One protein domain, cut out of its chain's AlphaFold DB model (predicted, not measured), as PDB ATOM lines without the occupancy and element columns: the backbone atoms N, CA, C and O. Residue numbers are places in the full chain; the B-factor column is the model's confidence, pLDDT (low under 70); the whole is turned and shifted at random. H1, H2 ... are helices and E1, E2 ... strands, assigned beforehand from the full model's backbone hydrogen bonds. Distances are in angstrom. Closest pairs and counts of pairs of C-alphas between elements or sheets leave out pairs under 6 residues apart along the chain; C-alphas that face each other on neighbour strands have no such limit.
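This is residues 10 to 57 of the 253 residues of an uncharacterized protein of Penicillium chrysogenum (UniProt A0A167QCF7). Two short helices, H1 and H2, meet at a steep angle, and a wide loop of residues 25 to 45 swings out from H1 and comes back to H2. The short strand E1 then runs back to the beginning of H1. The printed part has 48 residues, under half of them in named elements, in the order H1, H2, E1; the class is mostly helix. It is compact, with a radius of gyration of the C-alphas of 10.4 A, and spans 28 by 22 by 14 A.

H1, residues 15 to 24, touches H2, residues 46 to 51, with the C-alphas of Ala 22 and Leu 50 closest at 6.2 A. They run opposite ways at a steep tilt of 57 degrees. In both, every O i to N i+4 pair is within hydrogen-bond range. E1, residues 54 to 57, pairs with no named strand; its closest C-alphas to H1 are those of Leu 55 and Trp 15, 7.2 A apart. H2 and E1 meet only through their link.

H1 begins at C-alpha 15 (180.114, 151.053, 134.490) and is 14.1 A long. H2 is 8.7 A long. E1, 9.1 A long, ends at C-alpha 57 (170.444, 147.993, 137.086).

The C-alphas of Lys 36 and Asp 57 are the farthest apart, 29.2 A. The printed part has no cut. H1 to H2 is a long link and H2 to E1 a tight one. The pLDDT is under 70 at residues 10, 36 to 44 and 57.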
ATOM      1  N   THR A  10     175.571 139.174 127.568       64.38
ATOM      2  CA  THR A  10     175.623 139.730 128.912       64.38
ATOM      3  C   THR A  10     175.582 141.244 128.786       64.38
ATOM      4  O   THR A  10     176.582 141.863 128.426       64.38
ATOM      5  N   VAL A  11     174.420 141.827 129.053       74.12
ATOM      6  CA  VAL A  11     174.248 143.276 129.085       74.12
ATOM      7  C   VAL A  11     175.032 143.869 130.265       74.12
ATOM      8  O   VAL A  11     175.078 143.262 131.340       74.12
ATOM      9  N   PRO A  12     175.678 145.039 130.109       80.25
ATOM     10  CA  PRO A  12     176.411 145.660 131.204       80.25
ATOM     11  C   PRO A  12     175.479 146.064 132.347       80.25
ATOM     12  O   PRO A  12     174.531 146.819 132.138       80.25
ATOM     13  N   LYS A  13     175.789 145.612 133.566       79.75
ATOM     14  CA  LYS A  13     175.101 146.022 134.801       79.75
ATOM     15  C   LYS A  13     175.846 147.126 135.548       79.75
ATOM     16  O   LYS A  13     175.265 147.909 136.287       79.75
ATOM     17  N   THR A  14     177.156 147.225 135.331       86.25
ATOM     18  CA  THR A  14     178.004 148.246 135.962       86.25
ATOM     19  C   THR A  14     178.801 149.032 134.934       86.25
ATOM     20  O   THR A  14     179.124 148.539 133.850       86.25
ATOM     21  N   TRP A  15     179.210 150.247 135.310       88.06
ATOM     22  CA  TRP A  15     180.114 151.053 134.490       88.06
ATOM     23  C   TRP A  15     181.408 150.304 134.151       88.06
ATOM     24  O   TRP A  15     181.889 150.408 133.028       88.06
ATOM     25  N   SER A  16     181.959 149.518 135.084       89.25
ATOM     26  CA  SER A  16     183.186 148.753 134.836       89.25
ATOM     27  C   SER A  16     182.981 147.687 133.759       89.25
ATOM     28  O   SER A  16     183.833 147.531 132.887       89.25
ATOM     29  N   GLN A  17     181.850 146.976 133.786       88.12
ATOM     30  CA  GLN A  17     181.504 145.998 132.751       88.12
ATOM     31  C   GLN A  17     181.333 146.678 131.389       88.12
ATOM     32  O   GLN A  17     181.917 146.229 130.402       88.12
ATOM     33  N   TRP A  18     180.612 147.803 131.349       89.12
ATOM     34  CA  TRP A  18     180.449 148.586 130.124       89.12
ATOM     35  C   TRP A  18     181.794 149.103 129.603       89.12
ATOM     36  O   TRP A  18     182.078 148.976 128.417       89.12
ATOM     37  N   ALA A  19     182.651 149.648 130.468       89.81
ATOM     38  CA  ALA A  19     183.939 150.221 130.088       89.81
ATOM     39  C   ALA A  19     184.874 149.169 129.484       89.81
ATOM     40  O   ALA A  19     185.536 149.443 128.482       89.81
ATOM     41  N   THR A  20     184.908 147.968 130.063       90.88
ATOM     42  CA  THR A  20     185.672 146.836 129.527       90.88
ATOM     43  C   THR A  20     185.160 146.437 128.144       90.88
ATOM     44  O   THR A  20     185.955 146.371 127.206       90.88
ATOM     45  N   ALA A  21     183.846 146.256 127.986       85.50
ATOM     46  CA  ALA A  21     183.242 145.914 126.698       85.50
ATOM     47  C   ALA A  21     183.472 147.016 125.646       85.50
ATOM     48  O   ALA A  21     183.928 146.752 124.536       85.50
ATOM     49  N   ALA A  22     183.269 148.281 126.008       87.94
ATOM     50  CA  ALA A  22     183.450 149.414 125.109       87.94
ATOM     51  C   ALA A  22     184.910 149.608 124.672       87.94
ATOM     52  O   ALA A  22     185.156 150.069 123.557       87.94
ATOM     53  N   ARG A  23     185.890 149.259 125.516       91.25
ATOM     54  CA  ARG A  23     187.312 149.249 125.131       91.25
ATOM     55  C   ARG A  23     187.633 148.092 124.194       91.25
ATOM     56  O   ARG A  23     188.293 148.328 123.189       91.25
ATOM     57  N   LEU A  24     187.128 146.892 124.489       89.62
ATOM     58  CA  LEU A  24     187.293 145.709 123.638       89.62
ATOM     59  C   LEU A  24     186.787 145.965 122.210       89.62
ATOM     60  O   LEU A  24     187.430 145.575 121.245       89.62
ATOM     61  N   HIS A  25     185.666 146.676 122.095       86.00
ATOM     62  CA  HIS A  25     185.021 147.009 120.825       86.00
ATOM     63  C   HIS A  25     185.454 148.366 120.231       86.00
ATOM     64  O   HIS A  25     184.895 148.808 119.232       86.00
ATOM     65  N   GLY A  26     186.421 149.074 120.833       86.94
ATOM     66  CA  GLY A  26     186.936 150.347 120.304       86.94
ATOM     67  C   GLY A  26     185.953 151.533 120.339       86.94
ATOM     68  O   GLY A  26     186.203 152.565 119.717       86.94
ATOM     69  N   VAL A  27     184.845 151.429 121.082       87.06
ATOM     70  CA  VAL A  27     183.769 152.439 121.146       87.06
ATOM     71  C   VAL A  27     183.767 153.282 122.425       87.06
ATOM     72  O   VAL A  27     182.937 154.175 122.571       87.06
ATOM     73  N   PHE A  28     184.720 153.076 123.341       85.62
ATOM     74  CA  PHE A  28     184.771 153.753 124.651       85.62
ATOM     75  C   PHE A  28     184.641 155.290 124.591       85.62
ATOM     76  O   PHE A  28     183.968 155.883 125.435       85.62
ATOM     77  N   ARG A  29     185.256 155.940 123.590       83.00
ATOM     78  CA  ARG A  29     185.214 157.406 123.381       83.00
ATOM     79  C   ARG A  29     184.313 157.840 122.218       83.00
ATOM     80  O   ARG A  29     184.348 158.999 121.809       83.00
ATOM     81  N   SER A  30     183.552 156.914 121.648       81.62
ATOM     82  CA  SER A  30     182.707 157.179 120.488       81.62
ATOM     83  C   SER A  30     181.332 157.695 120.916       81.62
ATOM     84  O   SER A  30     180.856 157.417 122.017       81.62
ATOM     85  N   SER A  31     180.718 158.484 120.033       78.38
ATOM     86  CA  SER A  31     179.332 158.940 120.155       78.38
ATOM     87  C   SER A  31     178.471 158.166 119.166       78.38
ATOM     88  O   SER A  31     178.948 157.836 118.075       78.38
ATOM     89  N   ILE A  32     177.214 157.914 119.534       76.31
ATOM     90  CA  ILE A  32     176.229 157.275 118.660       76.31
ATOM     91  C   ILE A  32     176.035 158.059 117.351       76.31
ATOM     92  O   ILE A  32     175.935 157.461 116.286       76.31
ATOM     93  N   HIS A  33     176.156 159.389 117.400       77.00
ATOM     94  CA  HIS A  33     175.985 160.294 116.250       77.00
ATOM     95  C   HIS A  33     177.084 160.199 115.192       77.00
ATOM     96  O   HIS A  33     176.957 160.760 114.108       77.00
ATOM     97  N   LYS A  34     178.185 159.485 115.468       73.06
ATOM     98  CA  LYS A  34     179.215 159.223 114.450       73.06
ATOM     99  C   LYS A  34     178.765 158.188 113.414       73.06
ATOM    100  O   LYS A  34     179.419 158.044 112.383       73.06
ATOM    101  N   TRP A  35     177.696 157.445 113.689       70.69
ATOM    102  CA  TRP A  35     177.247 156.333 112.863       70.69
ATOM    103  C   TRP A  35     176.025 156.766 112.058       70.69
ATOM    104  O   TRP A  35     174.973 157.042 112.621       70.69
ATOM    105  N   LYS A  36     176.164 156.826 110.727       62.69
ATOM    106  CA  LYS A  36     175.082 157.271 109.830       62.69
ATOM    107  C   LYS A  36     173.884 156.314 109.801       62.69
ATOM    108  O   LYS A  36     172.774 156.770 109.570       62.69
ATOM    109  N   ASN A  37     174.114 155.022 110.052       68.12
ATOM    110  CA  ASN A  37     173.088 153.981 110.007       68.12
ATOM    111  C   ASN A  37     173.123 153.165 111.306       68.12
ATOM    112  O   ASN A  37     174.096 152.451 111.571       68.12
ATOM    113  N   LEU A  38     172.066 153.280 112.107       66.19
ATOM    114  CA  LEU A  38     171.816 152.398 113.244       66.19
ATOM    115  C   LEU A  38     170.994 151.201 112.764       66.19
ATOM    116  O   LEU A  38     170.016 151.373 112.039       66.19
ATOM    117  N   ASP A  39     171.402 149.993 113.154       64.56
ATOM    118  CA  ASP A  39     170.610 148.793 112.893       64.56
ATOM    119  C   ASP A  39     169.339 148.807 113.769       64.56
ATOM    120  O   ASP A  39     169.327 149.375 114.864       64.56
ATOM    121  N   SER A  40     168.255 148.186 113.292       58.59
ATOM    122  CA  SER A  40     167.009 148.046 114.062       58.59
ATOM    123  C   SER A  40     167.251 147.307 115.383       58.59
ATOM    124  O   SER A  40     168.171 146.497 115.467       58.59
ATOM    125  N   GLY A  41     166.398 147.504 116.397       56.16
ATOM    126  CA  GLY A  41     166.582 146.914 117.737       56.16
ATOM    127  C   GLY A  41     166.881 145.406 117.740       56.16
ATOM    128  O   GLY A  41     167.814 144.967 118.404       56.16
ATOM    129  N   SER A  42     166.190 144.620 116.908       56.44
ATOM    130  CA  SER A  42     166.408 143.167 116.754       56.44
ATOM    131  C   SER A  42     167.718 142.774 116.047       56.44
ATOM    132  O   SER A  42     168.140 141.619 116.096       56.44
ATOM    133  N   LYS A  43     168.380 143.728 115.385       60.91
ATOM    134  CA  LYS A  43     169.628 143.555 114.622       60.91
ATOM    135  C   LYS A  43     170.785 144.377 115.187       60.91
ATOM    136  O   LYS A  43     171.867 144.364 114.600       60.91
ATOM    137  N   ILE A  44     170.574 145.063 116.312       66.38
ATOM    138  CA  ILE A  44     171.570 145.954 116.893       66.38
ATOM    139  C   ILE A  44     172.850 145.182 117.217       66.38
ATOM    140  O   ILE A  44     172.851 144.117 117.859       66.38
ATOM    141  N   LYS A  45     173.967 145.716 116.729       75.75
ATOM    142  CA  LYS A  45     175.289 145.157 117.001       75.75
ATOM    143  C   LYS A  45     175.754 145.573 118.389       75.75
ATOM    144  O   LYS A  45     175.320 146.591 118.921       75.75
ATOM    145  N   GLU A  46     176.657 144.791 118.973       74.75
ATOM    146  CA  GLU A  46     177.171 145.052 120.322       74.75
ATOM    147  C   GLU A  46     177.820 146.444 120.409       74.75
ATOM    148  O   GLU A  46     177.605 147.179 121.366       74.75
ATOM    149  N   GLU A  47     178.535 146.860 119.363       81.88
ATOM    150  CA  GLU A  47     179.159 148.180 119.264       81.88
ATOM    151  C   GLU A  47     178.120 149.306 119.325       81.88
ATOM    152  O   GLU A  47     178.290 150.263 120.079       81.88
ATOM    153  N   GLN A  48     177.033 149.183 118.555       74.00
ATOM    154  CA  GLN A  48     175.936 150.155 118.533       74.00
ATOM    155  C   GLN A  48     175.194 150.174 119.871       74.00
ATOM    156  O   GLN A  48     174.878 151.246 120.383       74.00
ATOM    157  N   TYR A  49     174.979 149.004 120.472       76.25
ATOM    158  CA  TYR A  49     174.363 148.886 121.787       76.25
ATOM    159  C   TYR A  49     175.206 149.572 122.874       76.25
ATOM    160  O   TYR A  49     174.687 150.345 123.676       76.25
ATOM    161  N   LEU A  50     176.528 149.382 122.870       81.62
ATOM    162  CA  LEU A  50     177.429 150.032 123.826       81.62
ATOM    163  C   LEU A  50     177.436 151.565 123.685       81.62
ATOM    164  O   LEU A  50     177.643 152.261 124.685       81.62
ATOM    165  N   LEU A  51     177.169 152.106 122.492       83.06
ATOM    166  CA  LEU A  51     177.029 153.551 122.267       83.06
ATOM    167  C   LEU A  51     175.761 154.139 122.897       83.06
ATOM    168  O   LEU A  51     175.764 155.329 123.214       83.06
ATOM    169  N   LEU A  52     174.735 153.319 123.155       79.19
ATOM    170  CA  LEU A  52     173.549 153.731 123.911       79.19
ATOM    171  C   LEU A  52     173.871 154.003 125.387       79.19
ATOM    172  O   LEU A  52     173.073 154.632 126.065       79.19
ATOM    173  N   LYS A  53     175.035 153.571 125.902       83.44
ATOM    174  CA  LYS A  53     175.482 153.853 127.282       83.44
ATOM    175  C   LYS A  53     174.396 153.531 128.316       83.44
ATOM    176  O   LYS A  53     173.987 154.369 129.122       83.44
ATOM    177  N   VAL A  54     173.953 152.280 128.262       78.50
ATOM    178  CA  VAL A  54     172.900 151.714 129.108       78.50
ATOM    179  C   VAL A  54     173.515 150.819 130.177       78.50
ATOM    180  O   VAL A  54     174.426 150.041 129.884       78.50
ATOM    181  N   LEU A  55     172.997 150.911 131.400       80.75
ATOM    182  CA  LEU A  55     173.253 149.974 132.490       80.75
ATOM    183  C   LEU A  55     171.952 149.276 132.884       80.75
ATOM    184  O   LEU A  55     170.955 149.932 133.186       80.75
ATOM    185  N   TRP A  56     171.979 147.948 132.908       77.69
ATOM    186  CA  TRP A  56     170.893 147.135 133.449       77.69
ATOM    187  C   TRP A  56     171.070 147.024 134.947       77.69
ATOM    188  O   TRP A  56     171.969 146.340 135.429       77.69
ATOM    189  N   ASP A  57     170.244 147.761 135.671       68.56
ATOM    190  CA  ASP A  57     170.444 147.993 137.086       68.56
ATOM    191  C   ASP A  57     170.164 146.713 137.876       68.56
ATOM    192  O   ASP A  57     171.067 146.163 138.506       68.56
TER     193      ASP A  57